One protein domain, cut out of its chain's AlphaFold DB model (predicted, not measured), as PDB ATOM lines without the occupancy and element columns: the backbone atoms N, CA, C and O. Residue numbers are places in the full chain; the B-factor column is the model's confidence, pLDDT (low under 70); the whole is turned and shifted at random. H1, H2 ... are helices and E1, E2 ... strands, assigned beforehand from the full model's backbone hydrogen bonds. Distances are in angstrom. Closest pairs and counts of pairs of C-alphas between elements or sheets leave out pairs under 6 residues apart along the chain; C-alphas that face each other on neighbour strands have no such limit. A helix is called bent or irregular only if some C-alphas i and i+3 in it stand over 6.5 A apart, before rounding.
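Overview. This is residues 244 to 311 and 344 to 371 of the 598 residues of a protein of Eumeta variegata (UniProt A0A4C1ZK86). Two long helices, H1 and H2, meet near their ends as a V, and a small sheet of three short strands sits in its opening, E2 nearer H1 and E1 nearer H2. Away from the corner of the V lie the short helices H4, beside the sheet, and H3, from which a tail runs to the cut at Pro 311. The printed part has 96 residues, with four named helices and three named strands that follow each other along the chain as H1 H2 E1 H3 H4 E2 E3; the sheet runs E1 E3 E2, all antiparallel, and the class is mixed, helices and strands. It is compact, with a radius of gyration of the C-alphas of 14.1 A, and spans 41 by 31 by 30 A.

Along the chain. Find C-alpha 244 at (-25.879, -19.517, -38.341); from there H1 runs 22.1 A to residue 259. After a tight link of two residues, H2 takes residues 262 to 277, 22.2 A, ending at (-13.317, -35.296, -51.797). E1 is residues 281 to 283, 7.1 A, and H3 is residues 303 to 306, 5.2 A. Past the cut, H4 holds residues 346 to 352, 10.5 A; it is irregular, with C-alphas 347 and 350 7.1 A apart. E2, residues 353 to 356, spans 9.9 A, and E3, residues 366 to 370, spans 13.2 A to (-24.586, -31.555, -48.917).

Arrangement. Look first at the inner strand E3. It is antiparallel to E1, with N 282 and O 369 2.9 A apart, within hydrogen-bond range. E2 and E3 form a hairpin, with N 354 and O 368 2.6 A apart, also within range. H2 is on one face of the sheet, making two layers, a helix layer over a strand layer; its height over the sheet is 11.2 A. It lies over E3 and runs only just across the strands, at 63 degrees to E3 on the local plane. H1 only grazes the sheet with residues 244 to 255; the closest C-alphas of H1 and E2, Leu 251 and Leu 355, are 7.0 A apart. H1 and H2 only just touch, only at the corner, with 3 pairs of C-alphas within 8 A; the closest, Leu 258 and Lys 265, are 4.7 A apart. Their tilt is steep, 49 degrees, opposite ways. H4 only grazes the sheet; its closest C-alpha pair with E3, Leu 352 and Met 370, is 5.4 A apart. H3 is not on the sheet and is close to H4 but not clearly touching, C-alphas 303 and 351 being 7.6 A apart. In H1 and H2 every O i to N i+4 pair is within hydrogen-bond range; in H4 0 of 3 are, beside 3 of 4 O i to N i+3 pairs, and H3 is too short for an O i to N i+4 pair.

Size, cuts and confidence. The two C-alphas farthest apart, those of Pro 311 and Glu 362, are 44.9 A apart. Residues 312 to 343 are not printed, and C-alphas 311 and 344 are 19.1 A apart across the cut. The link from E1 to H3, residues 284 to 302, is long. The mean pLDDT of the printed part is 76.4; look for values under 70 at residues 285 to 301 and 304 to 311.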
ATOM      1  N   TYR A 244     -27.343 -19.495 -38.210       81.31
ATOM      2  CA  TYR A 244     -25.879 -19.517 -38.341       81.31
ATOM      3  C   TYR A 244     -25.192 -19.460 -36.972       81.31
ATOM      4  O   TYR A 244     -24.360 -20.303 -36.654       81.31
ATOM      5  N   GLU A 245     -25.618 -18.541 -36.102       82.56
ATOM      6  CA  GLU A 245     -25.087 -18.417 -34.736       82.56
ATOM      7  C   GLU A 245     -25.314 -19.683 -33.895       82.56
ATOM      8  O   GLU A 245     -24.462 -20.094 -33.098       82.56
ATOM      9  N   ALA A 246     -26.456 -20.349 -34.094       78.12
ATOM     10  CA  ALA A 246     -26.753 -21.613 -33.431       78.12
ATOM     11  C   ALA A 246     -25.872 -22.751 -33.975       78.12
ATOM     12  O   ALA A 246     -25.392 -23.578 -33.197       78.12
ATOM     13  N   ALA A 247     -25.624 -22.782 -35.286       78.94
ATOM     14  CA  ALA A 247     -24.728 -23.732 -35.936       78.94
ATOM     15  C   ALA A 247     -23.273 -23.530 -35.497       78.94
ATOM     16  O   ALA A 247     -22.610 -24.494 -35.123       78.94
ATOM     17  N   LEU A 248     -22.801 -22.283 -35.444       85.12
ATOM     18  CA  LEU A 248     -21.463 -21.924 -34.981       85.12
ATOM     19  C   LEU A 248     -21.269 -22.312 -33.514       85.12
ATOM     20  O   LEU A 248     -20.280 -22.951 -33.159       85.12
ATOM     21  N   SER A 249     -22.254 -22.014 -32.665       82.69
ATOM     22  CA  SER A 249     -22.243 -22.426 -31.259       82.69
ATOM     23  C   SER A 249     -22.152 -23.948 -31.098       82.69
ATOM     24  O   SER A 249     -21.475 -24.436 -30.191       82.69
ATOM     25  N   ARG A 250     -22.818 -24.721 -31.967       79.81
ATOM     26  CA  ARG A 250     -22.715 -26.189 -31.990       79.81
ATOM     27  C   ARG A 250     -21.362 -26.664 -32.506       79.81
ATOM     28  O   ARG A 250     -20.794 -27.566 -31.898       79.81
ATOM     29  N   LEU A 251     -20.830 -26.043 -33.560       83.19
ATOM     30  CA  LEU A 251     -19.500 -26.351 -34.084       83.19
ATOM     31  C   LEU A 251     -18.434 -26.146 -33.004       83.19
ATOM     32  O   LEU A 251     -17.661 -27.057 -32.752       83.19
ATOM     33  N   ILE A 252     -18.454 -25.023 -32.282       84.94
ATOM     34  CA  ILE A 252     -17.499 -24.748 -31.194       84.94
ATOM     35  C   ILE A 252     -17.600 -25.803 -30.079       84.94
ATOM     36  O   ILE A 252     -16.589 -26.231 -29.522       84.94
ATOM     37  N   LYS A 253     -18.816 -26.250 -29.735       83.69
ATOM     38  CA  LYS A 253     -19.011 -27.337 -28.759       83.69
ATOM     39  C   LYS A 253     -18.456 -28.666 -29.273       83.69
ATOM     40  O   LYS A 253     -17.817 -29.390 -28.514       83.69
ATOM     41  N   LEU A 254     -18.679 -28.976 -30.549       80.75
ATOM     42  CA  LEU A 254     -18.110 -30.155 -31.191       80.75
ATOM     43  C   LEU A 254     -16.579 -30.090 -31.188       80.75
ATOM     44  O   LEU A 254     -15.948 -31.055 -30.782       80.75
ATOM     45  N   GLU A 255     -15.986 -28.956 -31.556       84.06
ATOM     46  CA  GLU A 255     -14.535 -28.744 -31.551       84.06
ATOM     47  C   GLU A 255     -13.934 -28.984 -30.167       84.06
ATOM     48  O   GLU A 255     -12.995 -29.765 -30.053       84.06
ATOM     49  N   LYS A 256     -14.533 -28.428 -29.104       85.56
ATOM     50  CA  LYS A 256     -14.108 -28.697 -27.718       85.56
ATOM     51  C   LYS A 256     -14.100 -30.192 -27.395       85.56
ATOM     52  O   LYS A 256     -13.168 -30.681 -26.766       85.56
ATOM     53  N   ARG A 257     -15.114 -30.930 -27.854       79.44
ATOM     54  CA  ARG A 257     -15.203 -32.387 -27.677       79.44
ATOM     55  C   ARG A 257     -14.165 -33.146 -28.510       79.44
ATOM     56  O   ARG A 257     -13.655 -34.166 -28.050       79.44
ATOM     57  N   LEU A 258     -13.865 -32.688 -29.725       80.75
ATOM     58  CA  LEU A 258     -12.822 -33.277 -30.570       80.75
ATOM     59  C   LEU A 258     -11.431 -33.027 -29.973       80.75
ATOM     60  O   LEU A 258     -10.620 -33.944 -29.926       80.75
ATOM     61  N   ASP A 259     -11.183 -31.835 -29.436       85.31
ATOM     62  CA  ASP A 259      -9.907 -31.477 -28.810       85.31
ATOM     63  C   ASP A 259      -9.659 -32.267 -27.503       85.31
ATOM     64  O   ASP A 259      -8.515 -32.491 -27.117       85.31
ATOM     65  N   GLN A 260     -10.714 -32.776 -26.854       86.81
ATOM     66  CA  GLN A 260     -10.613 -33.702 -25.717       86.81
ATOM     67  C   GLN A 260     -10.354 -35.165 -26.122       86.81
ATOM     68  O   GLN A 260      -9.973 -35.977 -25.276       86.81
ATOM     69  N   ASN A 261     -10.589 -35.545 -27.384       84.44
ATOM     70  CA  ASN A 261     -10.456 -36.925 -27.844       84.44
ATOM     71  C   ASN A 261      -9.787 -37.000 -29.224       84.44
ATOM     72  O   ASN A 261     -10.447 -37.033 -30.262       84.44
ATOM     73  N   GLU A 262      -8.460 -37.118 -29.205       86.25
ATOM     74  CA  GLU A 262      -7.607 -37.141 -30.400       86.25
ATOM     75  C   GLU A 262      -7.991 -38.239 -31.410       86.25
ATOM     76  O   GLU A 262      -7.964 -38.028 -32.622       86.25
ATOM     77  N   THR A 263      -8.400 -39.417 -30.931       82.69
ATOM     78  CA  THR A 263      -8.849 -40.512 -31.805       82.69
ATOM     79  C   THR A 263     -10.136 -40.140 -32.537       82.69
ATOM     80  O   THR A 263     -10.246 -40.352 -33.743       82.69
ATOM     81  N   LEU A 264     -11.107 -39.566 -31.821       72.69
ATOM     82  CA  LEU A 264     -12.365 -39.105 -32.404       72.69
ATOM     83  C   LEU A 264     -12.130 -37.960 -33.395       72.69
ATOM     84  O   LEU A 264     -12.739 -37.963 -34.459       72.69
ATOM     85  N   LYS A 265     -11.225 -37.027 -33.071       79.25
ATOM     86  CA  LYS A 265     -10.822 -35.920 -33.948       79.25
ATOM     87  C   LYS A 265     -10.294 -36.417 -35.287       79.25
ATOM     88  O   LYS A 265     -10.853 -36.055 -36.316       79.25
ATOM     89  N   LYS A 266      -9.317 -37.331 -35.274       80.38
ATOM     90  CA  LYS A 266      -8.752 -37.918 -36.501       80.38
ATOM     91  C   LYS A 266      -9.799 -38.638 -37.348       80.38
ATOM     92  O   LYS A 266      -9.811 -38.486 -38.566       80.38
ATOM     93  N   VAL A 267     -10.683 -39.414 -36.716       72.69
ATOM     94  CA  VAL A 267     -11.771 -40.115 -37.423       72.69
ATOM     95  C   VAL A 267     -12.749 -39.119 -38.045       72.69
ATOM     96  O   VAL A 267     -13.144 -39.291 -39.196       72.69
ATOM     97  N   TYR A 268     -13.123 -38.075 -37.305       75.25
ATOM     98  CA  TYR A 268     -14.043 -37.048 -37.783       75.25
ATOM     99  C   TYR A 268     -13.445 -36.248 -38.947       75.25
ATOM    100  O   TYR A 268     -14.083 -36.112 -39.985       75.25
ATOM    101  N   GLU A 269     -12.203 -35.776 -38.820       82.00
ATOM    102  CA  GLU A 269     -11.501 -35.026 -39.869       82.00
ATOM    103  C   GLU A 269     -11.332 -35.852 -41.148       82.00
ATOM    104  O   GLU A 269     -11.641 -35.361 -42.233       82.00
ATOM    105  N   ALA A 270     -10.936 -37.125 -41.026       76.75
ATOM    106  CA  ALA A 270     -10.841 -38.032 -42.167       76.75
ATOM    107  C   ALA A 270     -12.203 -38.252 -42.847       76.75
ATOM    108  O   ALA A 270     -12.290 -38.284 -44.073       76.75
ATOM    109  N   GLN A 271     -13.281 -38.365 -42.065       76.06
ATOM    110  CA  GLN A 271     -14.633 -38.505 -42.600       76.06
ATOM    111  C   GLN A 271     -15.099 -37.229 -43.319       76.06
ATOM    112  O   GLN A 271     -15.724 -37.328 -44.377       76.06
ATOM    113  N   MET A 272     -14.793 -36.046 -42.783       81.06
ATOM    114  CA  MET A 272     -15.128 -34.766 -43.417       81.06
ATOM    115  C   MET A 272     -14.353 -34.560 -44.718       81.06
ATOM    116  O   MET A 272     -14.967 -34.246 -45.737       81.06
ATOM    117  N   ALA A 273     -13.041 -34.815 -44.710       82.69
ATOM    118  CA  ALA A 273     -12.212 -34.779 -45.913       82.69
ATOM    119  C   ALA A 273     -12.766 -35.728 -46.983       82.69
ATOM    120  O   ALA A 273     -13.064 -35.300 -48.092       82.69
ATOM    121  N   HIS A 274     -13.050 -36.980 -46.614       78.94
ATOM    122  CA  HIS A 274     -13.639 -37.955 -47.529       78.94
ATOM    123  C   HIS A 274     -15.008 -37.523 -48.077       78.94
ATOM    124  O   HIS A 274     -15.319 -37.799 -49.233       78.94
ATOM    125  N   THR A 275     -15.840 -36.863 -47.265       77.94
ATOM    126  CA  THR A 275     -17.164 -36.369 -47.683       77.94
ATOM    127  C   THR A 275     -17.036 -35.288 -48.759       77.94
ATOM    128  O   THR A 275     -17.775 -35.320 -49.741       77.94
ATOM    129  N   ILE A 276     -16.066 -34.384 -48.607       87.25
ATOM    130  CA  ILE A 276     -15.779 -33.310 -49.566       87.25
ATOM    131  C   ILE A 276     -15.108 -33.876 -50.829       87.25
ATOM    132  O   ILE A 276     -15.576 -33.636 -51.935       87.25
ATOM    133  N   GLU A 277     -14.063 -34.694 -50.679       88.94
ATOM    134  CA  GLU A 277     -13.317 -35.296 -51.797       88.94
ATOM    135  C   GLU A 277     -14.176 -36.233 -52.656       88.94
ATOM    136  O   GLU A 277     -13.982 -36.318 -53.866       88.94
ATOM    137  N   SER A 278     -15.148 -36.923 -52.050       83.38
ATOM    138  CA  SER A 278     -16.092 -37.790 -52.775       83.38
ATOM    139  C   SER A 278     -17.226 -37.017 -53.455       83.38
ATOM    140  O   SER A 278     -18.101 -37.638 -54.054       83.38
ATOM    141  N   GLY A 279     -17.268 -35.686 -53.317       87.75
ATOM    142  CA  GLY A 279     -18.319 -34.840 -53.881       87.75
ATOM    143  C   GLY A 279     -19.681 -34.973 -53.194       87.75
ATOM    144  O   GLY A 279     -20.689 -34.565 -53.768       87.75
ATOM    145  N   TYR A 280     -19.743 -35.538 -51.981       86.06
ATOM    146  CA  TYR A 280     -20.980 -35.592 -51.184       86.06
ATOM    147  C   TYR A 280     -21.316 -34.244 -50.537       86.06
ATOM    148  O   TYR A 280     -22.463 -34.009 -50.158       86.06
ATOM    149  N   ALA A 281     -20.314 -33.374 -50.412       88.62
ATOM    150  CA  ALA A 281     -20.464 -31.991 -50.005       88.62
ATOM    151  C   ALA A 281     -19.576 -31.078 -50.859       88.62
ATOM    152  O   ALA A 281     -18.484 -31.469 -51.262       88.62
ATOM    153  N   GLU A 282     -20.031 -29.851 -51.084       91.12
ATOM    154  CA  GLU A 282     -19.321 -28.810 -51.835       91.12
ATOM    155  C   GLU A 282     -19.301 -27.493 -51.050       91.12
ATOM    156  O   GLU A 282     -20.029 -27.345 -50.074       91.12
ATOM    157  N   ILE A 283     -18.467 -26.530 -51.440       89.31
ATOM    158  CA  ILE A 283     -18.474 -25.194 -50.822       89.31
ATOM    159  C   ILE A 283     -19.743 -24.455 -51.267       89.31
ATOM    160  O   ILE A 283     -20.065 -24.450 -52.454       89.31
ATOM    161  N   ALA A 284     -20.457 -23.817 -50.337       83.69
ATOM    162  CA  ALA A 284     -21.619 -23.000 -50.680       83.69
ATOM    163  C   ALA A 284     -21.156 -21.659 -51.292       83.69
ATOM    164  O   ALA A 284     -20.484 -20.878 -50.623       83.69
ATOM    165  N   ALA A 285     -21.478 -21.411 -52.567       67.50
ATOM    166  CA  ALA A 285     -21.001 -20.240 -53.320       67.50
ATOM    167  C   ALA A 285     -21.863 -18.969 -53.138       67.50
ATOM    168  O   ALA A 285     -21.385 -17.864 -53.390       67.50
ATOM    169  N   ASP A 286     -23.113 -19.120 -52.694       62.00
ATOM    170  CA  ASP A 286     -24.100 -18.040 -52.569       62.00
ATOM    171  C   ASP A 286     -24.096 -17.374 -51.180       62.00
ATOM    172  O   ASP A 286     -23.749 -18.034 -50.189       62.00
ATOM    173  N   PRO A 287     -24.534 -16.094 -51.065       51.88
ATOM    174  CA  PRO A 287     -24.624 -15.386 -49.788       51.88
ATOM    175  C   PRO A 287     -25.354 -16.218 -48.716       51.88
ATOM    176  O   PRO A 287     -26.240 -17.015 -49.042       51.88
ATOM    177  N   PRO A 288     -24.968 -16.065 -47.437       45.09
ATOM    178  CA  PRO A 288     -25.252 -17.031 -46.382       45.09
ATOM    179  C   PRO A 288     -26.749 -17.343 -46.243       45.09
ATOM    180  O   PRO A 288     -27.559 -16.458 -45.962       45.09
ATOM    181  N   ARG A 289     -27.095 -18.627 -46.392       46.81
ATOM    182  CA  ARG A 289     -28.358 -19.247 -45.960       46.81
ATOM    183  C   ARG A 289     -28.066 -20.537 -45.183       46.81
ATOM    184  O   ARG A 289     -28.009 -21.616 -45.741       46.81
ATOM    185  N   GLU A 290     -27.779 -20.356 -43.897       51.44
ATOM    186  CA  GLU A 290     -28.507 -20.913 -42.735       51.44
ATOM    187  C   GLU A 290     -28.818 -22.432 -42.694       51.44
ATOM    188  O   GLU A 290     -29.503 -22.990 -43.540       51.44
ATOM    189  N   VAL A 291     -28.305 -23.105 -41.651       39.72
ATOM    190  CA  VAL A 291     -27.909 -24.512 -41.610       39.72
ATOM    191  C   VAL A 291     -27.630 -25.131 -40.205       39.72
ATOM    192  O   VAL A 291     -27.539 -24.373 -39.260       39.72
ATOM    193  N   HIS A 292     -27.184 -26.380 -39.925       45.91
ATOM    194  CA  HIS A 292     -27.692 -27.749 -40.129       45.91
ATOM    195  C   HIS A 292     -27.759 -28.438 -38.751       45.91
ATOM    196  O   HIS A 292     -26.795 -28.425 -37.985       45.91
ATOM    197  N   ASP A 293     -28.890 -29.065 -38.481       53.28
ATOM    198  CA  ASP A 293     -29.170 -30.294 -37.731       53.28
ATOM    199  C   ASP A 293     -30.663 -30.432 -38.019       53.28
ATOM    200  O   ASP A 293     -31.435 -29.522 -37.711       53.28
ATOM    201  N   ALA A 294     -31.059 -31.475 -38.749       53.22
ATOM    202  CA  ALA A 294     -32.402 -31.512 -39.311       53.22
ATOM    203  C   ALA A 294     -33.481 -31.470 -38.209       53.22
ATOM    204  O   ALA A 294     -34.570 -30.937 -38.422       53.22
ATOM    205  N   ALA A 295     -33.140 -31.939 -37.002       46.62
ATOM    206  CA  ALA A 295     -33.976 -31.863 -35.812       46.62
ATOM    207  C   ALA A 295     -33.764 -30.575 -34.991       46.62
ATOM    208  O   ALA A 295     -34.639 -30.196 -34.210       46.62
ATOM    209  N   ALA A 296     -32.638 -29.878 -35.156       56.22
ATOM    210  CA  ALA A 296     -32.341 -28.666 -34.407       56.22
ATOM    211  C   ALA A 296     -33.339 -27.550 -34.693       56.22
ATOM    212  O   ALA A 296     -33.431 -27.025 -35.802       56.22
ATOM    213  N   ARG A 297     -33.993 -27.095 -33.627       60.25
ATOM    214  CA  ARG A 297     -34.870 -25.932 -33.694       60.25
ATOM    215  C   ARG A 297     -34.052 -24.647 -33.647       60.25
ATOM    216  O   ARG A 297     -33.133 -24.502 -32.835       60.25
ATOM    217  N   ALA A 298     -34.418 -23.705 -34.500       60.75
ATOM    218  CA  ALA A 298     -33.946 -22.334 -34.480       60.75
ATOM    219  C   ALA A 298     -35.129 -21.411 -34.759       60.75
ATOM    220  O   ALA A 298     -35.911 -21.651 -35.673       60.75
ATOM    221  N   ARG A 299     -35.287 -20.375 -33.926       62.94
ATOM    222  CA  ARG A 299     -36.403 -19.415 -34.006       62.94
ATOM    223  C   ARG A 299     -37.784 -20.080 -34.187       62.94
ATOM    224  O   ARG A 299     -38.614 -19.587 -34.937       62.94
ATOM    225  N   GLY A 300     -38.015 -21.200 -33.496       62.19
ATOM    226  CA  GLY A 300     -39.314 -21.883 -33.455       62.19
ATOM    227  C   GLY A 300     -39.582 -22.928 -34.545       62.19
ATOM    228  O   GLY A 300     -40.651 -23.520 -34.503       62.19
ATOM    229  N   THR A 301     -38.645 -23.201 -35.466       63.09
ATOM    230  CA  THR A 301     -38.798 -24.260 -36.488       63.09
ATOM    231  C   THR A 301     -37.524 -25.101 -36.654       63.09
ATOM    232  O   THR A 301     -36.435 -24.635 -36.315       63.09
ATOM    233  N   SER A 302     -37.626 -26.320 -37.195       70.88
ATOM    234  CA  SER A 302     -36.482 -27.090 -37.732       70.88
ATOM    235  C   SER A 302     -36.702 -27.521 -39.187       70.88
ATOM    236  O   SER A 302     -37.792 -27.341 -39.739       70.88
ATOM    237  N   LEU A 303     -35.669 -28.083 -39.825       70.12
ATOM    238  CA  LEU A 303     -35.777 -28.625 -41.183       70.12
ATOM    239  C   LEU A 303     -36.768 -29.800 -41.234       70.12
ATOM    240  O   LEU A 303     -37.619 -29.824 -42.114       70.12
ATOM    241  N   ASN A 304     -36.730 -30.717 -40.260       67.06
ATOM    242  CA  ASN A 304     -37.655 -31.855 -40.184       67.06
ATOM    243  C   ASN A 304     -39.116 -31.420 -39.997       67.06
ATOM    244  O   ASN A 304     -40.013 -32.094 -40.481       67.06
ATOM    245  N   GLU A 305     -39.395 -30.267 -39.382       62.06
ATOM    246  CA  GLU A 305     -40.779 -29.755 -39.321       62.06
ATOM    247  C   GLU A 305     -41.299 -29.343 -40.717       62.06
ATOM    248  O   GLU A 305     -42.504 -29.391 -40.984       62.06
ATOM    249  N   ASN A 306     -40.387 -29.024 -41.643       69.19
ATOM    250  CA  ASN A 306     -40.673 -28.617 -43.022       69.19
ATOM    251  C   ASN A 306     -40.506 -29.746 -44.056       69.19
ATOM    252  O   ASN A 306     -40.848 -29.538 -45.223       69.19
ATOM    253  N   LEU A 307     -40.033 -30.924 -43.641       65.38
ATOM    254  CA  LEU A 307     -39.910 -32.127 -44.466       65.38
ATOM    255  C   LEU A 307     -40.823 -33.222 -43.886       65.38
ATOM    256  O   LEU A 307     -40.479 -33.781 -42.849       65.38
ATOM    257  N   PRO A 308     -41.974 -33.553 -44.497       61.62
ATOM    258  CA  PRO A 308     -42.718 -34.734 -44.108       61.62
ATOM    259  C   PRO A 308     -41.910 -35.993 -44.453       61.62
ATOM    260  O   PRO A 308     -41.259 -36.057 -45.498       61.62
ATOM    261  N   THR A 309     -42.013 -37.021 -43.619       54.22
ATOM    262  CA  THR A 309     -41.378 -38.332 -43.826       54.22
ATOM    263  C   THR A 309     -41.825 -38.975 -45.133       54.22
ATOM    264  O   THR A 309     -41.042 -39.679 -45.762       54.22
ATOM    265  N   GLY A 310     -43.037 -38.660 -45.600       58.81
ATOM    266  CA  GLY A 310     -43.654 -39.304 -46.756       58.81
ATOM    267  C   GLY A 310     -44.328 -40.622 -46.368       58.81
ATOM    268  O   GLY A 310     -44.373 -40.962 -45.187       58.81
ATOM    269  N   PRO A 311     -44.903 -41.359 -47.331       57.16
ATOM    270  CA  PRO A 311     -45.536 -42.637 -47.032       57.16
ATOM    271  C   PRO A 311     -44.508 -43.667 -46.568       57.16
ATOM    272  O   PRO A 311     -43.373 -43.687 -47.057       57.16
ATOM    273  N   ILE A 344     -29.272 -34.601 -54.367       93.38
ATOM    274  CA  ILE A 344     -30.284 -33.585 -54.092       93.38
ATOM    275  C   ILE A 344     -30.231 -32.540 -55.201       93.38
ATOM    276  O   ILE A 344     -29.145 -32.067 -55.555       93.38
ATOM    277  N   ALA A 345     -31.405 -32.176 -55.719       92.31
ATOM    278  CA  ALA A 345     -31.573 -31.108 -56.694       92.31
ATOM    279  C   ALA A 345     -30.902 -29.818 -56.203       92.31
ATOM    280  O   ALA A 345     -31.049 -29.446 -55.040       92.31
ATOM    281  N   GLU A 346     -30.165 -29.142 -57.085       90.88
ATOM    282  CA  GLU A 346     -29.325 -27.989 -56.731       90.88
ATOM    283  C   GLU A 346     -30.075 -26.903 -55.942       90.88
ATOM    284  O   GLU A 346     -29.584 -26.443 -54.913       90.88
ATOM    285  N   GLU A 347     -31.304 -26.590 -56.358       88.88
ATOM    286  CA  GLU A 347     -32.200 -25.617 -55.716       88.88
ATOM    287  C   GLU A 347     -32.547 -25.934 -54.248       88.88
ATOM    288  O   GLU A 347     -32.884 -25.028 -53.488       88.88
ATOM    289  N   ASP A 348     -32.422 -27.196 -53.828       89.25
ATOM    290  CA  ASP A 348     -32.729 -27.652 -52.470       89.25
ATOM    291  C   ASP A 348     -31.475 -27.841 -51.592       89.25
ATOM    292  O   ASP A 348     -31.593 -27.948 -50.369       89.25
ATOM    293  N   ARG A 349     -30.265 -27.872 -52.176       89.75
ATOM    294  CA  ARG A 349     -29.008 -28.182 -51.451       89.75
ATOM    295  C   ARG A 349     -28.686 -27.180 -50.353       89.75
ATOM    296  O   ARG A 349     -28.064 -27.533 -49.355       89.75
ATOM    297  N   ASP A 350     -29.128 -25.938 -50.512       86.62
ATOM    298  CA  ASP A 350     -28.904 -24.887 -49.523       86.62
ATOM    299  C   ASP A 350     -29.658 -25.119 -48.211       86.62
ATOM    300  O   ASP A 350     -29.227 -24.634 -47.174       86.62
ATOM    301  N   ALA A 351     -30.713 -25.934 -48.197       84.12
ATOM    302  CA  ALA A 351     -31.314 -26.378 -46.940       84.12
ATOM    303  C   ALA A 351     -30.422 -27.358 -46.157       84.12
ATOM    304  O   ALA A 351     -30.685 -27.641 -44.987       84.12
ATOM    305  N   LEU A 352     -29.378 -27.878 -46.808       85.06
ATOM    306  CA  LEU A 352     -28.479 -28.910 -46.313       85.06
ATOM    307  C   LEU A 352     -27.026 -28.421 -46.183       85.06
ATOM    308  O   LEU A 352     -26.096 -29.216 -46.354       85.06
ATOM    309  N   ARG A 353     -26.784 -27.126 -45.922       86.81
ATOM    310  CA  ARG A 353     -25.398 -26.658 -45.701       86.81
ATOM    311  C   ARG A 353     -24.739 -27.319 -44.450       86.81
ATOM    312  O   ARG A 353     -25.345 -28.179 -43.817       86.81
ATOM    313  N   PHE A 354     -23.575 -26.877 -43.975       83.38
ATOM    314  CA  PHE A 354     -23.026 -27.052 -42.616       83.38
ATOM    315  C   PHE A 354     -21.752 -26.208 -42.462       83.38
ATOM    316  O   PHE A 354     -21.173 -25.755 -43.448       83.38
ATOM    317  N   LEU A 355     -21.305 -25.999 -41.220       86.81
ATOM    318  CA  LEU A 355     -20.073 -25.264 -40.928       86.81
ATOM    319  C   LEU A 355     -18.918 -26.227 -40.674       86.81
ATOM    320  O   LEU A 355     -19.032 -27.132 -39.845       86.81
ATOM    321  N   TRP A 356     -17.789 -25.999 -41.340       85.94
ATOM    322  CA  TRP A 356     -16.573 -26.772 -41.114       85.94
ATOM    323  C   TRP A 356     -15.316 -25.928 -41.330       85.94
ATOM    324  O   TRP A 356     -15.238 -25.132 -42.260       85.94
ATOM    325  N   ARG A 357     -14.314 -26.098 -40.458       85.44
ATOM    326  CA  ARG A 357     -13.046 -25.346 -40.528       85.44
ATOM    327  C   ARG A 357     -11.793 -26.149 -40.197       85.44
ATOM    328  O   ARG A 357     -10.736 -25.566 -39.990       85.44
ATOM    329  N   SER A 358     -11.896 -27.480 -40.194       79.25
ATOM    330  CA  SER A 358     -10.772 -28.380 -39.911       79.25
ATOM    331  C   SER A 358     -10.025 -27.973 -38.632       79.25
ATOM    332  O   SER A 358     -10.656 -27.879 -37.581       79.25
ATOM    333  N   ASP A 359      -8.718 -27.732 -38.698       74.06
ATOM    334  CA  ASP A 359      -7.856 -27.294 -37.598       74.06
ATOM    335  C   ASP A 359      -7.807 -25.767 -37.412       74.06
ATOM    336  O   ASP A 359      -7.311 -25.283 -36.392       74.06
ATOM    337  N   ARG A 360      -8.366 -24.988 -38.347       78.12
ATOM    338  CA  ARG A 360      -8.395 -23.522 -38.282       78.12
ATOM    339  C   ARG A 360      -9.424 -23.052 -37.260       78.12
ATOM    340  O   ARG A 360     -10.559 -22.733 -37.592       78.12
ATOM    341  N   ARG A 361      -9.024 -23.006 -35.989       76.69
ATOM    342  CA  ARG A 361      -9.856 -22.500 -34.879       76.69
ATOM    343  C   ARG A 361     -10.032 -20.977 -34.909       76.69
ATOM    344  O   ARG A 361     -10.981 -20.459 -34.319       76.69
ATOM    345  N   GLU A 362      -9.146 -20.272 -35.607       73.75
ATOM    346  CA  GLU A 362      -9.195 -18.823 -35.795       73.75
ATOM    347  C   GLU A 362      -9.910 -18.464 -37.107       73.75
ATOM    348  O   GLU A 362      -9.657 -19.064 -38.151       73.75
ATOM    349  N   GLY A 363     -10.804 -17.473 -37.050       75.50
ATOM    350  CA  GLY A 363     -11.574 -17.002 -38.205       75.50
ATOM    351  C   GLY A 363     -12.951 -17.656 -38.376       75.50
ATOM    352  O   GLY A 363     -13.371 -18.514 -37.591       75.50
ATOM    353  N   GLN A 364     -13.679 -17.197 -39.397       82.06
ATOM    354  CA  GLN A 364     -15.006 -17.716 -39.730       82.06
ATOM    355  C   GLN A 364     -14.894 -19.116 -40.353       82.06
ATOM    356  O   GLN A 364     -14.009 -19.335 -41.184       82.06
ATOM    357  N   PRO A 365     -15.755 -20.075 -39.958       87.75
ATOM    358  CA  PRO A 365     -15.797 -21.370 -40.613       87.75
ATOM    359  C   PRO A 365     -16.227 -21.266 -42.072       87.75
ATOM    360  O   PRO A 365     -16.980 -20.373 -42.446       87.75
ATOM    361  N   THR A 366     -15.797 -22.235 -42.875       88.19
ATOM    362  CA  THR A 366     -16.293 -22.385 -44.240       88.19
ATOM    363  C   THR A 366     -17.696 -22.992 -44.208       88.19
ATOM    364  O   THR A 366     -17.948 -23.970 -43.493       88.19
ATOM    365  N   GLU A 367     -18.602 -22.426 -45.003       88.81
ATOM    366  CA  GLU A 367     -19.920 -22.995 -45.282       88.81
ATOM    367  C   GLU A 367     -19.818 -24.022 -46.415       88.81
ATOM    368  O   GLU A 367     -19.415 -23.708 -47.536       88.81
ATOM    369  N   TYR A 368     -20.200 -25.260 -46.127       88.38
ATOM    370  CA  TYR A 368     -20.314 -26.347 -47.102       88.38
ATOM    371  C   TYR A 368     -21.768 -26.725 -47.286       88.38
ATOM    372  O   TYR A 368     -22.524 -26.522 -46.357       88.38
ATOM    373  N   ARG A 369     -22.170 -27.359 -48.387       89.50
ATOM    374  CA  ARG A 369     -23.498 -27.956 -48.532       89.50
ATOM    375  C   ARG A 369     -23.504 -29.367 -49.052       89.50
ATOM    376  O   ARG A 369     -22.703 -29.717 -49.911       89.50
ATOM    377  N   MET A 370     -24.399 -30.179 -48.492       88.12
ATOM    378  CA  MET A 370     -24.586 -31.555 -48.917       88.12
ATOM    379  C   MET A 370     -25.240 -31.571 -50.294       88.12
ATOM    380  O   MET A 370     -26.248 -30.914 -50.542       88.12
ATOM    381  N   THR A 371     -24.669 -32.368 -51.185       92.25
ATOM    382  CA  THR A 371     -25.171 -32.591 -52.547       92.25
ATOM    383  C   THR A 371     -25.979 -33.887 -52.643       92.25
ATOM    384  O   THR A 371     -26.432 -34.265 -53.726       92.25
TER     385      THR A 371